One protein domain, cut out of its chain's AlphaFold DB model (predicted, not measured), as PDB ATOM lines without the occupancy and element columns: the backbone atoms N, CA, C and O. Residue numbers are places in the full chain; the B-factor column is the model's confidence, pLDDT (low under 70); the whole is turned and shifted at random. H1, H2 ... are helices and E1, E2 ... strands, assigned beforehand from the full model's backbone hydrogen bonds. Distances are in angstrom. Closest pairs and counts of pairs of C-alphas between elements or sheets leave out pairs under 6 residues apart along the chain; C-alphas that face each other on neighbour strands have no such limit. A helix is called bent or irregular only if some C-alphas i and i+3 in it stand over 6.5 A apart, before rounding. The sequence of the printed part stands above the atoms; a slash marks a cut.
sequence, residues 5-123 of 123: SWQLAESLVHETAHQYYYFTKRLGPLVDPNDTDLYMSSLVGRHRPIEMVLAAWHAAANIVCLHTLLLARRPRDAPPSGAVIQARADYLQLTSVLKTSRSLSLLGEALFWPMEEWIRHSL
ATOM      1  N   SER A   5      33.646  53.573 -15.971       82.06
ATOM      2  CA  SER A   5      33.032  53.299 -17.279       82.06
ATOM      3  C   SER A   5      32.191  52.020 -17.301       82.06
ATOM      4  O   SER A   5      31.254  51.916 -18.086       82.06
ATOM      5  N   TRP A   6      32.519  51.041 -16.452       82.00
ATOM      6  CA  TRP A   6      31.766  49.790 -16.347       82.00
ATOM      7  C   TRP A   6      30.421  50.018 -15.661       82.00
ATOM      8  O   TRP A   6      29.388  49.622 -16.187       82.00
ATOM      9  N   GLN A   7      30.444  50.716 -14.525       85.19
ATOM     10  CA  GLN A   7      29.237  51.081 -13.783       85.19
ATOM     11  C   GLN A   7      28.321  51.966 -14.631       85.19
ATOM     12  O   GLN A   7      27.116  51.755 -14.657       85.19
ATOM     13  N   LEU A   8      28.896  52.898 -15.399       90.44
ATOM     14  CA  LEU A   8      28.128  53.720 -16.332       90.44
ATOM     15  C   LEU A   8      27.429  52.875 -17.407       90.44
ATOM     16  O   LEU A   8      26.259  53.109 -17.699       90.44
ATOM     17  N   ALA A   9      28.122  51.890 -17.989       91.88
ATOM     18  CA  ALA A   9      27.522  50.994 -18.975       91.88
ATOM     19  C   ALA A   9      26.386  50.151 -18.370       91.88
ATOM     20  O   ALA A   9      25.334  50.019 -18.993       91.88
ATOM     21  N   GLU A  10      26.564  49.635 -17.149       93.00
ATOM     22  CA  GLU A  10      25.506  48.927 -16.417       93.00
ATOM     23  C   GLU A  10      24.295  49.827 -16.160       93.00
ATOM     24  O   GLU A  10      23.177  49.418 -16.459       93.00
ATOM     25  N   SER A  11      24.500  51.057 -15.676       94.38
ATOM     26  CA  SER A  11      23.411  52.011 -15.436       94.38
ATOM     27  C   SER A  11      22.660  52.366 -16.718       94.38
ATOM     28  O   SER A  11      21.432  52.381 -16.724       94.38
ATOM     29  N   LEU A  12      23.370  52.605 -17.826       97.06
ATOM     30  CA  LEU A  12      22.732  52.898 -19.111       97.06
ATOM     31  C   LEU A  12      21.870  51.727 -19.595       97.06
ATOM     32  O   LEU A  12      20.734  51.937 -20.017       97.06
ATOM     33  N   VAL A  13      22.386  50.498 -19.509       97.19
ATOM     34  CA  VAL A  13      21.636  49.293 -19.890       97.19
ATOM     35  C   VAL A  13      20.449  49.057 -18.954       97.19
ATOM     36  O   VAL A  13      19.364  48.746 -19.438       97.19
ATOM     37  N   HIS A  14      20.619  49.263 -17.648       96.56
ATOM     38  CA  HIS A  14      19.562  49.136 -16.643       96.56
ATOM     39  C   HIS A  14      18.380  50.072 -16.929       96.56
ATOM     40  O   HIS A  14      17.247  49.617 -17.091       96.56
ATOM     41  N   GLU A  15      18.643  51.375 -17.047       98.00
ATOM     42  CA  GLU A  15      17.590  52.371 -17.267       98.00
ATOM     43  C   GLU A  15      16.925  52.191 -18.634       98.00
ATOM     44  O   GLU A  15      15.702  52.259 -18.753       98.00
ATOM     45  N   THR A  16      17.705  51.875 -19.672       98.19
ATOM     46  CA  THR A  16      17.158  51.606 -21.011       98.19
ATOM     47  C   THR A  16      16.282  50.351 -21.014       98.19
ATOM     48  O   THR A  16      15.223  50.347 -21.641       98.19
ATOM     49  N   ALA A  17      16.666  49.304 -20.278       97.75
ATOM     50  CA  ALA A  17      15.850  48.104 -20.122       97.75
ATOM     51  C   ALA A  17      14.518  48.413 -19.422       97.75
ATOM     52  O   ALA A  17      13.485  47.872 -19.818       97.75
ATOM     53  N   HIS A  18      14.504  49.309 -18.432       97.69
ATOM     54  CA  HIS A  18      13.256  49.785 -17.838       97.69
ATOM     55  C   HIS A  18      12.403  50.571 -18.835       97.69
ATOM     56  O   HIS A  18      11.207  50.297 -18.944       97.69
ATOM     57  N   GLN A  19      12.989  51.483 -19.616       98.06
ATOM     58  CA  GLN A  19      12.241  52.201 -20.656       98.06
ATOM     59  C   GLN A  19      11.625  51.237 -21.677       98.06
ATOM     60  O   GLN A  19      10.436  51.339 -21.976       98.06
ATOM     61  N   TYR A  20      12.395  50.251 -22.152       97.00
ATOM     62  CA  TYR A  20      11.891  49.229 -23.068       97.00
ATOM     63  C   TYR A  20      10.735  48.433 -22.448       97.00
ATOM     64  O   TYR A  20       9.672  48.332 -23.056       97.00
ATOM     65  N   TYR A  21      10.886  47.963 -21.206       97.88
ATOM     66  CA  TYR A  21       9.820  47.278 -20.469       97.88
ATOM     67  C   TYR A  21       8.526  48.107 -20.410       97.88
ATOM     68  O   TYR A  21       7.437  47.608 -20.712       97.88
ATOM     69  N   TYR A  22       8.632  49.392 -20.057       96.75
ATOM     70  CA  TYR A  22       7.472  50.275 -19.949       96.75
ATOM     71  C   TYR A  22       6.828  50.588 -21.298       96.75
ATOM     72  O   TYR A  22       5.605  50.736 -21.350       96.75
ATOM     73  N   PHE A  23       7.601  50.652 -22.385       96.94
ATOM     74  CA  PHE A  23       7.037  50.742 -23.730       96.94
ATOM     75  C   PHE A  23       6.280  49.470 -24.108       96.94
ATOM     76  O   PHE A  23       5.151  49.571 -24.583       96.94
ATOM     77  N   THR A  24       6.820  48.285 -23.819       95.75
ATOM     78  CA  THR A  24       6.124  47.014 -24.079       95.75
ATOM     79  C   THR A  24       4.813  46.923 -23.297       95.75
ATOM     80  O   THR A  24       3.793  46.535 -23.858       95.75
ATOM     81  N   LYS A  25       4.782  47.393 -22.041       94.88
ATOM     82  CA  LYS A  25       3.555  47.458 -21.223       94.88
ATOM     83  C   LYS A  25       2.439  48.313 -21.853       94.88
ATOM     84  O   LYS A  25       1.271  48.154 -21.508       94.88
ATOM     85  N   ARG A  26       2.751  49.218 -22.791       96.75
ATOM     86  CA  ARG A  26       1.731  49.990 -23.529       96.75
ATOM     87  C   ARG A  26       0.984  49.156 -24.572       96.75
ATOM     88  O   ARG A  26      -0.091  49.575 -24.987       96.75
ATOM     89  N   LEU A  27       1.529  48.012 -24.987       96.94
ATOM     90  CA  LEU A  27       0.913  47.120 -25.976       96.94
ATOM     91  C   LEU A  27      -0.132  46.183 -25.353       96.94
ATOM     92  O   LEU A  27      -1.007  45.688 -26.056       96.94
ATOM     93  N   GLY A  28      -0.052  45.944 -24.044       96.75
ATOM     94  CA  GLY A  28      -0.959  45.061 -23.321       96.75
ATOM     95  C   GLY A  28      -0.430  44.689 -21.934       96.75
ATOM     96  O   GLY A  28       0.687  45.075 -21.570       96.75
ATOM     97  N   PRO A  29      -1.220  43.942 -21.140       96.81
ATOM     98  CA  PRO A  29      -0.749  43.403 -19.871       96.81
ATOM     99  C   PRO A  29       0.424  42.450 -20.116       96.81
ATOM    100  O   PRO A  29       0.390  41.661 -21.054       96.81
ATOM    101  N   LEU A  30       1.461  42.530 -19.277       97.75
ATOM    102  CA  LEU A  30       2.614  41.619 -19.327       97.75
ATOM    103  C   LEU A  30       2.413  40.394 -18.435       97.75
ATOM    104  O   LEU A  30       2.959  39.329 -18.710       97.75
ATOM    105  N   VAL A  31       1.571  40.513 -17.419       97.44
ATOM    106  CA  VAL A  31       1.238  39.450 -16.471       97.44
ATOM    107  C   VAL A  31      -0.279  39.281 -16.415       97.44
ATOM    108  O   VAL A  31      -1.003  40.184 -16.841       97.44
ATOM    109  N   ASP A  32      -0.758  38.141 -15.929       95.94
ATOM    110  CA  ASP A  32      -2.177  37.917 -15.663       95.94
ATOM    111  C   ASP A  32      -2.672  38.980 -14.667       95.94
ATOM    112  O   ASP A  32      -2.158  39.055 -13.548       95.94
ATOM    113  N   PRO A  33      -3.646  39.831 -15.041       91.44
ATOM    114  CA  PRO A  33      -4.166  40.858 -14.145       91.44
ATOM    115  C   PRO A  33      -4.906  40.289 -12.924       91.44
ATOM    116  O   PRO A  33      -5.175  41.043 -11.992       91.44
ATOM    117  N   ASN A  34      -5.254  38.997 -12.928       93.94
ATOM    118  CA  ASN A  34      -5.905  38.327 -11.803       93.94
ATOM    119  C   ASN A  34      -4.910  37.685 -10.828       93.94
ATOM    120  O   ASN A  34      -5.334  37.196  -9.782       93.94
ATOM    121  N   ASP A  35      -3.614  37.676 -11.147       94.25
ATOM    122  CA  ASP A  35      -2.597  37.190 -10.223       94.25
ATOM    123  C   ASP A  35      -2.362  38.210  -9.099       94.25
ATOM    124  O   ASP A  35      -1.821  39.301  -9.304       94.25
ATOM    125  N   THR A  36      -2.786  37.835  -7.894       92.44
ATOM    126  CA  THR A  36      -2.611  38.621  -6.669       92.44
ATOM    127  C   THR A  36      -1.514  38.076  -5.754       92.44
ATOM    128  O   THR A  36      -1.318  38.616  -4.660       92.44
ATOM    129  N   ASP A  37      -0.816  37.017  -6.161       95.25
ATOM    130  CA  ASP A  37       0.228  36.398  -5.356       95.25
ATOM    131  C   ASP A  37       1.458  37.307  -5.253       95.25
ATOM    132  O   ASP A  37       1.733  38.192  -6.074       95.25
ATOM    133  N   LEU A  38       2.228  37.091  -4.186       94.88
ATOM    134  CA  LEU A  38       3.472  37.808  -3.957       94.88
ATOM    135  C   LEU A  38       4.656  36.853  -4.017       94.88
ATOM    136  O   LEU A  38       4.682  35.803  -3.379       94.88
ATOM    137  N   TYR A  39       5.690  37.287  -4.722       93.56
ATOM    138  CA  TYR A  39       6.853  36.483  -5.049       93.56
ATOM    139  C   TYR A  39       8.117  37.112  -4.477       93.56
ATOM    140  O   TYR A  39       8.282  38.335  -4.491       93.56
ATOM    141  N   MET A  40       9.026  36.288  -3.959       89.38
ATOM    142  CA  MET A  40      10.265  36.784  -3.364       89.38
ATOM    143  C   MET A  40      11.156  37.449  -4.421       89.38
ATOM    144  O   MET A  40      11.583  36.811  -5.381       89.38
ATOM    145  N   SER A  41      11.480  38.728  -4.225       87.44
ATOM    146  CA  SER A  41      12.466  39.447  -5.033       87.44
ATOM    147  C   SER A  41      13.831  39.370  -4.357       87.44
ATOM    148  O   SER A  41      14.035  39.985  -3.311       87.44
ATOM    149  N   SER A  42      14.771  38.655  -4.972       82.81
ATOM    150  CA  SER A  42      16.154  38.514  -4.495       82.81
ATOM    151  C   SER A  42      16.875  39.848  -4.326       82.81
ATOM    152  O   SER A  42      17.551  40.072  -3.328       82.81
ATOM    153  N   LEU A  43      16.644  40.769  -5.260       82.75
ATOM    154  CA  LEU A  43      17.294  42.078  -5.302       82.75
ATOM    155  C   LEU A  43      16.943  42.986  -4.121       82.75
ATOM    156  O   LEU A  43      17.731  43.854  -3.760       82.75
ATOM    157  N   VAL A  44      15.745  42.843  -3.545       85.81
ATOM    158  CA  VAL A  44      15.272  43.739  -2.470       85.81
ATOM    159  C   VAL A  44      14.811  42.975  -1.226       85.81
ATOM    160  O   VAL A  44      14.255  43.574  -0.309       85.81
ATOM    161  N   GLY A  45      15.015  41.656  -1.193       86.81
ATOM    162  CA  GLY A  45      14.759  40.801  -0.032       86.81
ATOM    163  C   GLY A  45      13.316  40.822   0.476       86.81
ATOM    164  O   GLY A  45      13.089  40.677   1.675       86.81
ATOM    165  N   ARG A  46      12.333  41.060  -0.400       90.19
ATOM    166  CA  ARG A  46      10.914  41.132  -0.014       90.19
ATOM    167  C   ARG A  46       9.992  40.567  -1.083       90.19
ATOM    168  O   ARG A  46      10.318  40.608  -2.269       90.19
ATOM    169  N   HIS A  47       8.816  40.121  -0.654       93.06
ATOM    170  CA  HIS A  47       7.748  39.679  -1.542       93.06
ATOM    171  C   HIS A  47       7.167  40.859  -2.340       93.06
ATOM    172  O   HIS A  47       6.973  41.950  -1.796       93.06
ATOM    173  N   ARG A  48       6.940  40.661  -3.641       94.75
ATOM    174  CA  ARG A  48       6.428  41.669  -4.581       94.75
ATOM    175  C   ARG A  48       5.487  41.026  -5.607       94.75
ATOM    176  O   ARG A  48       5.663  39.844  -5.893       94.75
ATOM    177  N   PRO A  49       4.552  41.789  -6.202       96.06
ATOM    178  CA  PRO A  49       3.749  41.303  -7.322       96.06
ATOM    179  C   PRO A  49       4.628  40.792  -8.466       96.06
ATOM    180  O   PRO A  49       5.714  41.342  -8.698       96.06
ATOM    181  N   ILE A  50       4.147  39.792  -9.209       96.56
ATOM    182  CA  ILE A  50       4.901  39.176 -10.313       96.56
ATOM    183  C   ILE A  50       5.353  40.202 -11.357       96.56
ATOM    184  O   ILE A  50       6.460  40.115 -11.882       96.56
ATOM    185  N   GLU A  51       4.559  41.251 -11.580       96.25
ATOM    186  CA  GLU A  51       4.913  42.342 -12.484       96.25
ATOM    187  C   GLU A  51       6.222  43.038 -12.072       96.25
ATOM    188  O   GLU A  51       7.074  43.345 -12.906       96.25
ATOM    189  N   MET A  52       6.420  43.266 -10.771       96.06
ATOM    190  CA  MET A  52       7.652  43.875 -10.272       96.06
ATOM    191  C   MET A  52       8.839  42.918 -10.374       96.06
ATOM    192  O   MET A  52       9.966  43.375 -10.564       96.06
ATOM    193  N   VAL A  53       8.603  41.610 -10.235       96.62
ATOM    194  CA  VAL A  53       9.637  40.590 -10.459       96.62
ATOM    195  C   VAL A  53      10.047  40.578 -11.927       96.62
ATOM    196  O   VAL A  53      11.243  40.593 -12.201       96.62
ATOM    197  N   LEU A  54       9.094  40.634 -12.861       97.19
ATOM    198  CA  LEU A  54       9.371  40.684 -14.296       97.19
ATOM    199  C   LEU A  54      10.146  41.948 -14.685       97.19
ATOM    200  O   LEU A  54      11.136  41.857 -15.407       97.19
ATOM    201  N   ALA A  55       9.754  43.118 -14.171       97.00
ATOM    202  CA  ALA A  55      10.472  44.368 -14.424       97.00
ATOM    203  C   ALA A  55      11.925  44.314 -13.917       97.00
ATOM    204  O   ALA A  55      12.849  44.747 -14.608       97.00
ATOM    205  N   ALA A  56      12.135  43.759 -12.720       96.44
ATOM    206  CA  ALA A  56      13.462  43.609 -12.135       96.44
ATOM    207  C   ALA A  56      14.307  42.564 -12.885       96.44
ATOM    208  O   ALA A  56      15.485  42.796 -13.159       96.44
ATOM    209  N   TRP A  57      13.690  41.446 -13.273       97.12
ATOM    210  CA  TRP A  57      14.307  40.428 -14.115       97.12
ATOM    211  C   TRP A  57      14.746  41.009 -15.456       97.12
ATOM    212  O   TRP A  57      15.869  40.762 -15.876       97.12
ATOM    213  N   HIS A  58      13.910  41.825 -16.100       97.56
ATOM    214  CA  HIS A  58      14.205  42.394 -17.412       97.56
ATOM    215  C   HIS A  58      15.453  43.290 -17.382       97.56
ATOM    216  O   HIS A  58      16.299  43.216 -18.276       97.56
ATOM    217  N   ALA A  59      15.621  44.093 -16.328       97.00
ATOM    218  CA  ALA A  59      16.841  44.869 -16.123       97.00
ATOM    219  C   ALA A  59      18.058  43.964 -15.843       97.00
ATOM    220  O   ALA A  59      19.103  44.122 -16.477       97.00
ATOM    221  N   ALA A  60      17.918  42.980 -14.948       95.94
ATOM    222  CA  ALA A  60      18.997  42.053 -14.597       95.94
ATOM    223  C   ALA A  60      19.471  41.216 -15.799       95.94
ATOM    224  O   ALA A  60      20.669  41.102 -16.043       95.94
ATOM    225  N   ALA A  61      18.541  40.686 -16.592       96.81
ATOM    226  CA  ALA A  61      18.828  39.924 -17.798       96.81
ATOM    227  C   ALA A  61      19.618  40.770 -18.812       96.81
ATOM    228  O   ALA A  61      20.587  40.289 -19.393       96.81
ATOM    229  N   ASN A  62      19.272  42.053 -18.984       97.19
ATOM    230  CA  ASN A  62      19.972  42.939 -19.922       97.19
ATOM    231  C   ASN A  62      21.400  43.248 -19.446       97.19
ATOM    232  O   ASN A  62      22.331  43.286 -20.253       97.19
ATOM    233  N   ILE A  63      21.596  43.397 -18.133       95.50
ATOM    234  CA  ILE A  63      22.931  43.517 -17.533       95.50
ATOM    235  C   ILE A  63      23.746  42.238 -17.766       95.50
ATOM    236  O   ILE A  63      24.903  42.325 -18.177       95.50
ATOM    237  N   VAL A  64      23.154  41.052 -17.586       95.12
ATOM    238  CA  VAL A  64      23.825  39.778 -17.894       95.12
ATOM    239  C   VAL A  64      24.208  39.711 -19.375       95.12
ATOM    240  O   VAL A  64      25.339  39.339 -19.679       95.12
ATOM    241  N   CYS A  65      23.344  40.145 -20.299       94.56
ATOM    242  CA  CYS A  65      23.692  40.227 -21.721       94.56
ATOM    243  C   CYS A  65      24.908  41.123 -21.971       94.56
ATOM    244  O   CYS A  65      25.843  40.717 -22.665       94.56
ATOM    245  N   LEU A  66      24.929  42.322 -21.379       93.50
ATOM    246  CA  LEU A  66      26.076  43.224 -21.454       93.50
ATOM    247  C   LEU A  66      27.348  42.533 -20.946       93.50
ATOM    248  O   LEU A  66      28.383  42.565 -21.615       93.50
ATOM    249  N   HIS A  67      27.279  41.891 -19.780       91.44
ATOM    250  CA  HIS A  67      28.417  41.195 -19.183       91.44
ATOM    251  C   HIS A  67      28.932  40.080 -20.084       91.44
ATOM    252  O   HIS A  67      30.136  40.023 -20.326       91.44
ATOM    253  N   THR A  68      28.044  39.250 -20.629       89.81
ATOM    254  CA  THR A  68      28.384  38.171 -21.563       89.81
ATOM    255  C   THR A  68      29.105  38.707 -22.800       89.81
ATOM    256  O   THR A  68      30.185  38.226 -23.148       89.81
ATOM    257  N   LEU A  69      28.583  39.773 -23.418       89.88
ATOM    258  CA  LEU A  69      29.201  40.398 -24.593       89.88
ATOM    259  C   LEU A  69      30.578  41.002 -24.286       89.88
ATOM    260  O   LEU A  69      31.487  40.944 -25.116       89.88
ATOM    261  N   LEU A  70      30.753  41.584 -23.098       87.25
ATOM    262  CA  LEU A  70      32.023  42.178 -22.682       87.25
ATOM    263  C   LEU A  70      33.047  41.131 -22.229       87.25
ATOM    264  O   LEU A  70      34.245  41.354 -22.405       87.25
ATOM    265  N   LEU A  71      32.607  40.007 -21.659       84.00
ATOM    266  CA  LEU A  71      33.458  38.869 -21.299       84.00
ATOM    267  C   LEU A  71      33.975  38.138 -22.539       84.00
ATOM    268  O   LEU A  71      35.154  37.801 -22.581       84.00
ATOM    269  N   ALA A  72      33.147  37.979 -23.575       83.62
ATOM    270  CA  ALA A  72      33.551  37.357 -24.838       83.62
ATOM    271  C   ALA A  72      34.738  38.069 -25.522       83.62
ATOM    272  O   ALA A  72      35.440  37.477 -26.337       83.62
ATOM    273  N   ARG A  73      34.985  39.342 -25.183       82.00
ATOM    274  CA  ARG A  73      36.085  40.160 -25.720       82.00
ATOM    275  C   ARG A  73      37.351  40.139 -24.856       82.00
ATOM    276  O   ARG A  73      38.267  40.920 -25.110       82.00
ATOM    277  N   ARG A  74      37.411  39.309 -23.811       74.62
ATOM    278  CA  ARG A  74      38.533  39.267 -22.860       74.62
ATOM    279  C   ARG A  74      39.473  38.091 -23.087       74.62
ATOM    280  O   ARG A  74      39.066  37.083 -23.660       74.62
ATOM    281  N   PRO A  75      40.710  38.179 -22.563       75.00
ATOM    282  CA  PRO A  75      41.544  37.001 -22.359       75.00
ATOM    283  C   PRO A  75      40.789  35.954 -21.526       75.00
ATOM    284  O   PRO A  75      40.201  36.302 -20.500       75.00
ATOM    285  N   ARG A  76      40.815  34.688 -21.968       70.31
ATOM    286  CA  ARG A  76      40.044  33.577 -21.371       70.31
ATOM    287  C   ARG A  76      40.344  33.329 -19.892       70.31
ATOM    288  O   ARG A  76      39.472  32.848 -19.181       70.31
ATOM    289  N   ASP A  77      41.533  33.703 -19.432       74.81
ATOM    290  CA  ASP A  77      42.019  33.349 -18.095       74.81
ATOM    291  C   ASP A  77      41.691  34.408 -17.029       74.81
ATOM    292  O   ASP A  77      42.026  34.248 -15.857       74.81
ATOM    293  N   ALA A  78      41.042  35.511 -17.413       72.38
ATOM    294  CA  ALA A  78      40.644  36.548 -16.470       72.38
ATOM    295  C   ALA A  78      39.304  36.179 -15.803       72.38
ATOM    296  O   ALA A  78      38.275  36.175 -16.488       72.38
ATOM    297  N   PRO A  79      39.263  35.928 -14.480       75.62
ATOM    298  CA  PRO A  79      38.015  35.592 -13.808       75.62
ATOM    299  C   PRO A  79      37.017  36.767 -13.855       75.62
ATOM    300  O   PRO A  79      37.426  37.939 -13.860       75.62
ATOM    301  N   PRO A  80      35.700  36.486 -13.871       80.50
ATOM    302  CA  PRO A  80      34.684  37.525 -13.747       80.50
ATOM    303  C   PRO A  80      34.806  38.234 -12.392       80.50
ATOM    304  O   PRO A  80      35.220  37.643 -11.394       80.50
ATOM    305  N   SER A  81      34.446  39.518 -12.339       84.00
ATOM    306  CA  SER A  81      34.390  40.235 -11.060       84.00
ATOM    307  C   SER A  81      33.223  39.741 -10.204       84.00
ATOM    308  O   SER A  81      32.232  39.228 -10.722       84.00
ATOM    309  N   GLY A  82      33.294  39.986  -8.890       85.81
ATOM    310  CA  GLY A  82      32.192  39.690  -7.968       85.81
ATOM    311  C   GLY A  82      30.859  40.322  -8.385       85.81
ATOM    312  O   GLY A  82      29.824  39.682  -8.267       85.81
ATOM    313  N   ALA A  83      30.884  41.526  -8.970       84.25
ATOM    314  CA  ALA A  83      29.685  42.187  -9.494       84.25
ATOM    315  C   ALA A  83      29.003  41.392 -10.625       84.25
ATOM    316  O   ALA A  83      27.784  41.263 -10.631       84.25
ATOM    317  N   VAL A  84      29.780  40.808 -11.546       88.00
ATOM    318  CA  VAL A  84      29.242  39.960 -12.625       88.00
ATOM    319  C   VAL A  84      28.646  38.673 -12.060       88.00
ATOM    320  O   VAL A  84      27.572  38.242 -12.476       88.00
ATOM    321  N   ILE A  85      29.335  38.063 -11.092       90.50
ATOM    322  CA  ILE A  85      28.856  36.852 -10.416       90.50
ATOM    323  C   ILE A  85      27.525  37.134  -9.710       90.50
ATOM    324  O   ILE A  85      26.580  36.362  -9.868       90.50
ATOM    325  N   GLN A  86      27.429  38.254  -8.988       89.81
ATOM    326  CA  GLN A  86      26.214  38.643  -8.278       89.81
ATOM    327  C   GLN A  86      25.060  38.938  -9.240       89.81
ATOM    328  O   GLN A  86      23.984  38.376  -9.072       89.81
ATOM    329  N   ALA A  87      25.293  39.725 -10.297       90.06
ATOM    330  CA  ALA A  87      24.266  40.023 -11.297       90.06
ATOM    331  C   ALA A  87      23.700  38.744 -11.937       90.06
ATOM    332  O   ALA A  87      22.488  38.615 -12.125       90.06
ATOM    333  N   ARG A  88      24.562  37.755 -12.213       92.31
ATOM    334  CA  ARG A  88      24.137  36.440 -12.707       92.31
ATOM    335  C   ARG A  88      23.318  35.669 -11.670       92.31
ATOM    336  O   ARG A  88      22.327  35.045 -12.041       92.31
ATOM    337  N   ALA A  89      23.716  35.691 -10.399       93.25
ATOM    338  CA  ALA A  89      22.972  35.033  -9.327       93.25
ATOM    339  C   ALA A  89      21.567  35.637  -9.165       93.25
ATOM    340  O   ALA A  89      20.585  34.895  -9.098       93.25
ATOM    341  N   ASP A  90      21.465  36.967  -9.189       92.50
ATOM    342  CA  ASP A  90      20.191  37.683  -9.091       92.50
ATOM    343  C   ASP A  90      19.275  37.352 -10.273       92.50
ATOM    344  O   ASP A  90      18.107  37.011 -10.073       92.50
ATOM    345  N   TYR A  91      19.820  37.371 -11.494       95.38
ATOM    346  CA  TYR A  91      19.120  36.941 -12.707       95.38
ATOM    347  C   TYR A  91      18.572  35.514 -12.567       95.38
ATOM    348  O   TYR A  91      17.382  35.307 -12.782       95.38
ATOM    349  N   LEU A  92      19.392  34.545 -12.143       95.50
ATOM    350  CA  LEU A  92      18.965  33.147 -12.005       95.50
ATOM    351  C   LEU A  92      17.824  32.981 -10.994       95.50
ATOM    352  O   LEU A  92      16.887  32.217 -11.238       95.50
ATOM    353  N   GLN A  93      17.883  33.700  -9.872       95.00
ATOM    354  CA  GLN A  93      16.831  33.657  -8.857       95.00
ATOM    355  C   GLN A  93      15.515  34.234  -9.387       95.00
ATOM    356  O   GLN A  93      14.466  33.611  -9.227       95.00
ATOM    357  N   LEU A  94      15.565  35.372 -10.084       95.75
ATOM    358  CA  LEU A  94      14.382  35.980 -10.695       95.75
ATOM    359  C   LEU A  94      13.812  35.105 -11.824       95.75
ATOM    360  O   LEU A  94      12.602  34.901 -11.885       95.75
ATOM    361  N   THR A  95      14.670  34.518 -12.665       96.12
ATOM    362  CA  THR A  95      14.276  33.558 -13.709       96.12
ATOM    363  C   THR A  95      13.524  32.371 -13.111       96.12
ATOM    364  O   THR A  95      12.520  31.937 -13.675       96.12
ATOM    365  N   SER A  96      13.986  31.845 -11.972       95.19
ATOM    366  CA  SER A  96      13.323  30.733 -11.282       95.19
ATOM    367  C   SER A  96      11.885  31.088 -10.896       95.19
ATOM    368  O   SER A  96      10.964  30.338 -11.211       95.19
ATOM    369  N   VAL A  97      11.680  32.267 -10.299       95.19
ATOM    370  CA  VAL A  97      10.350  32.765  -9.915       95.19
ATOM    371  C   VAL A  97       9.429  32.916 -11.129       95.19
ATOM    372  O   VAL A  97       8.284  32.467 -11.102       95.19
ATOM    373  N   LEU A  98       9.922  33.516 -12.216       96.00
ATOM    374  CA  LEU A  98       9.109  33.725 -13.416       96.00
ATOM    375  C   LEU A  98       8.684  32.397 -14.052       96.00
ATOM    376  O   LEU A  98       7.515  32.237 -14.400       96.00
ATOM    377  N   LYS A  99       9.591  31.412 -14.117       95.00
ATOM    378  CA  LYS A  99       9.295  30.073 -14.651       95.00
ATOM    379  C   LYS A  99       8.274  29.295 -13.818       95.00
ATOM    380  O   LYS A  99       7.581  28.445 -14.373       95.00
ATOM    381  N   THR A 100       8.183  29.543 -12.511       93.12
ATOM    382  CA  THR A 100       7.256  28.820 -11.624       93.12
ATOM    383  C   THR A 100       5.908  29.514 -11.448       93.12
ATOM    384  O   THR A 100       4.926  28.815 -11.215       93.12
ATOM    385  N   SER A 101       5.835  30.841 -11.602       91.12
ATOM    386  CA  SER A 101       4.603  31.622 -11.395       91.12
ATOM    387  C   SER A 101       3.446  31.231 -12.323       91.12
ATOM    388  O   SER A 101       2.303  31.210 -11.886       91.12
ATOM    389  N   ARG A 102       3.733  30.890 -13.592       89.19
ATOM    390  CA  ARG A 102       2.739  30.720 -14.679       89.19
ATOM    391  C   ARG A 102       1.848  31.948 -14.928       89.19
ATOM    392  O   ARG A 102       0.879  31.848 -15.671       89.19
ATOM    393  N   SER A 103       2.205  33.099 -14.367       95.38
ATOM    394  CA  SER A 103       1.403  34.325 -14.421       95.38
ATOM    395  C   SER A 103       1.819  35.268 -15.544       95.38
ATOM    396  O   SER A 103       1.358  36.404 -15.602       95.38
ATOM    397  N   LEU A 104       2.736  34.859 -16.424       97.06
ATOM    398  CA  LEU A 104       3.080  35.658 -17.593       97.06
ATOM    399  C   LEU A 104       1.942  35.578 -18.613       97.06
ATOM    400  O   LEU A 104       1.466  34.501 -18.956       97.06
ATOM    401  N   SER A 105       1.523  36.732 -19.122       97.25
ATOM    402  CA  SER A 105       0.662  36.786 -20.307       97.25
ATOM    403  C   SER A 105       1.439  36.341 -21.553       97.25
ATOM    404  O   SER A 105       2.669  36.296 -21.531       97.25
ATOM    405  N   LEU A 106       0.760  36.174 -22.694       96.75
ATOM    406  CA  LEU A 106       1.430  35.943 -23.983       96.75
ATOM    407  C   LEU A 106       2.465  37.031 -24.325       96.75
ATOM    408  O   LEU A 106       3.527  36.730 -24.864       96.75
ATOM    409  N   LEU A 107       2.184  38.297 -23.993       97.25
ATOM    410  CA  LEU A 107       3.123  39.396 -24.229       97.25
ATOM    411  C   LEU A 107       4.311  39.345 -23.253       97.25
ATOM    412  O   LEU A 107       5.442  39.632 -23.640       97.25
ATOM    413  N   GLY A 108       4.068  38.950 -22.002       97.50
ATOM    414  CA  GLY A 108       5.120  38.725 -21.009       97.50
ATOM    415  C   GLY A 108       6.029  37.560 -21.381       97.50
ATOM    416  O   GLY A 108       7.246  37.681 -21.285       97.50
ATOM    417  N   GLU A 109       5.460  36.462 -21.872       97.38
ATOM    418  CA  GLU A 109       6.210  35.325 -22.405       97.38
ATOM    419  C   GLU A 109       7.036  35.715 -23.634       97.38
ATOM    420  O   GLU A 109       8.205  35.342 -23.724       97.38
ATOM    421  N   ALA A 110       6.475  36.519 -24.544       96.56
ATOM    422  CA  ALA A 110       7.194  37.037 -25.708       96.56
ATOM    423  C   ALA A 110       8.350  37.981 -25.330       96.56
ATOM    424  O   ALA A 110       9.343  38.054 -26.053       96.56
ATOM    425  N   LEU A 111       8.250  38.680 -24.193       96.25
ATOM    426  CA  LEU A 111       9.350  39.465 -23.630       96.25
ATOM    427  C   LEU A 111      10.401  38.569 -22.951       96.25
ATOM    428  O   LEU A 111      11.599  38.827 -23.051       96.25
ATOM    429  N   PHE A 112       9.953  37.526 -22.250       97.19
ATOM    430  CA  PHE A 112      10.786  36.686 -21.393       97.19
ATOM    431  C   PHE A 112      11.575  35.623 -22.169       97.19
ATOM    432  O   PHE A 112      12.802  35.549 -22.064       97.19
ATOM    433  N   TRP A 113      10.893  34.792 -22.960       96.44
ATOM    434  CA  TRP A 113      11.483  33.570 -23.510       96.44
ATOM    435  C   TRP A 113      12.619  33.787 -24.510       96.44
ATOM    436  O   TRP A 113      13.647  33.127 -24.341       96.44
ATOM    437  N   PRO A 114      12.518  34.701 -25.496       95.62
ATOM    438  CA  PRO A 114      13.603  34.909 -26.455       95.62
ATOM    439  C   PRO A 114      14.907  35.342 -25.777       95.62
ATOM    440  O   PRO A 114      15.997  34.909 -26.146       95.62
ATOM    441  N   MET A 115      14.795  36.176 -24.744       94.50
ATOM    442  CA  MET A 115      15.944  36.670 -23.996       94.50
ATOM    443  C   MET A 115      16.544  35.589 -23.092       94.50
ATOM    444  O   MET A 115      17.757  35.394 -23.084       94.50
ATOM    445  N   GLU A 116      15.698  34.848 -22.376       95.50
ATOM    446  CA  GLU A 116      16.116  33.702 -21.568       95.50
ATOM    447  C   GLU A 116      16.821  32.634 -22.418       95.50
ATOM    448  O   GLU A 116      17.797  32.021 -21.983       95.50
ATOM    449  N   GLU A 117      16.345  32.399 -23.640       95.25
ATOM    450  CA  GLU A 117      16.974  31.482 -24.583       95.25
ATOM    451  C   GLU A 117      18.331  31.986 -25.069       95.25
ATOM    452  O   GLU A 117      19.299  31.223 -25.064       95.25
ATOM    453  N   TRP A 118      18.434  33.264 -25.437       94.38
ATOM    454  CA  TRP A 118      19.703  33.850 -25.859       94.38
ATOM    455  C   TRP A 118      20.755  33.781 -24.747       94.38
ATOM    456  O   TRP A 118      21.883  33.352 -24.997       94.38
ATOM    457  N   ILE A 119      20.389  34.142 -23.510       93.38
ATOM    458  CA  ILE A 119      21.312  34.116 -22.367       93.38
ATOM    459  C   ILE A 119      21.796  32.689 -22.118       93.38
ATOM    460  O   ILE A 119      22.995  32.467 -21.992       93.38
ATOM    461  N   ARG A 120      20.894  31.701 -22.111       90.88
ATOM    462  CA  ARG A 120      21.247  30.294 -21.867       90.88
ATOM    463  C   ARG A 120      22.243  29.731 -22.881       90.88
ATOM    464  O   ARG A 120      23.060  28.905 -22.502       90.88
ATOM    465  N   HIS A 121      22.167  30.156 -24.142       89.69
ATOM    466  CA  HIS A 121      23.094  29.726 -25.196       89.69
ATOM    467  C   HIS A 121      24.391  30.545 -25.251       89.69
ATOM    468  O   HIS A 121      25.326  30.154 -25.947       89.69
ATOM    469  N   SER A 122      24.438  31.682 -24.555       83.88
ATOM    470  CA  SER A 122      25.589  32.594 -24.550       83.88
ATOM    471  C   SER A 122      26.425  32.507 -23.266       83.88
ATOM    472  O   SER A 122      27.501  33.105 -23.204       83.88
ATOM    473  N   LEU A 123      25.925  31.807 -22.244       68.50
ATOM    474  CA  LEU A 123      26.618  31.481 -20.992       68.50
ATOM    475  C   LEU A 123      27.367  30.151 -21.090       68.50
ATOM    476  O   LEU A 123      28.384  30.044 -20.368       68.50
TER     477      LEU A 123
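This is residues 5 to 123 of the 123 residues of an uncharacterized protein of Enhygromyxa salina (UniProt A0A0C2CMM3). Four long helices run lengthwise, with H2 in the middle and H1, H3 and H4 packed round it, and a small hairpin of strands, E1 and E2, sits beside the first part of H2 and the second half of H3. At the other end the link from H2 to H3 sticks out with residues 73 to 78. The printed part has 119 residues with four named helices and two named strands, in the order H1 E1 E2 H2 H3 H4; the sheet E1 - E2 is antiparallel and the class is mostly helix. The whole is compact, with a radius of gyration of the C-alphas of 14.6 A, yet elongated in outline, spanning 48 by 27 by 26 A.

H1, residues 5 to 24, begins with C-alpha 5 at (33.032, 53.299, -17.279) and is 28.5 A long from first to last C-alpha. E1, residues 38 to 41, measures 9.2 A, and E2, residues 46 to 49, measures 10.2 A. H2, residues 50 to 71, is the longest helix at 30.6 A, beginning with C-alpha 50 at (4.901, 39.176, -10.313). H3, residues 82 to 101, is 28.9 A long. H4, residues 106 to 122, is 24.4 A long, ends with C-alpha 122 at (25.589, 32.594, -24.550), and is irregular, but only just: C-alphas 111 and 114 are 6.8 A apart.

H2 is the hub, touching three helices. H1 touches it at a steep tilt of 41 degrees, opposite ways; the closest C-alphas, of His 14 and Ala 59, are 5.1 A apart. H2 and H3 form a helical hairpin and touch at a steep tilt of 39 degrees, with the C-alphas of Ala 60 and Tyr 91 closest at 5.5 A. H4 touches residues 58 to 68 of H2 alone, at a shallow tilt of 27 degrees, the same way; the closest C-alphas, of Cys 65 and Ile 119, are 6.6 A apart. H2, H3 and H4 make an up and down bundle, each running against the one before it. H3 and H4 are near each other, as are H1 and H4, while H1 and H3 are apart. E1 and E2 form a hairpin, with N 39 and O 48 at 2.8 A, within hydrogen-bond range. The closest C-alphas of E1 and H2, of Ser 41 and Val 53, are 6.2 A apart. In H1, H2 and H3 every O i to N i+4 pair is within hydrogen-bond range; in H4, 11 of 13 are.

The two C-alphas farthest apart, of Asn 34 and Pro 75, are 48.6 A apart. The printed part has no cut. The link from H1 to E1, 13 residues, is long. The mean pLDDT of the printed part is 92.1, and residue 123, the chain's last, is under 70.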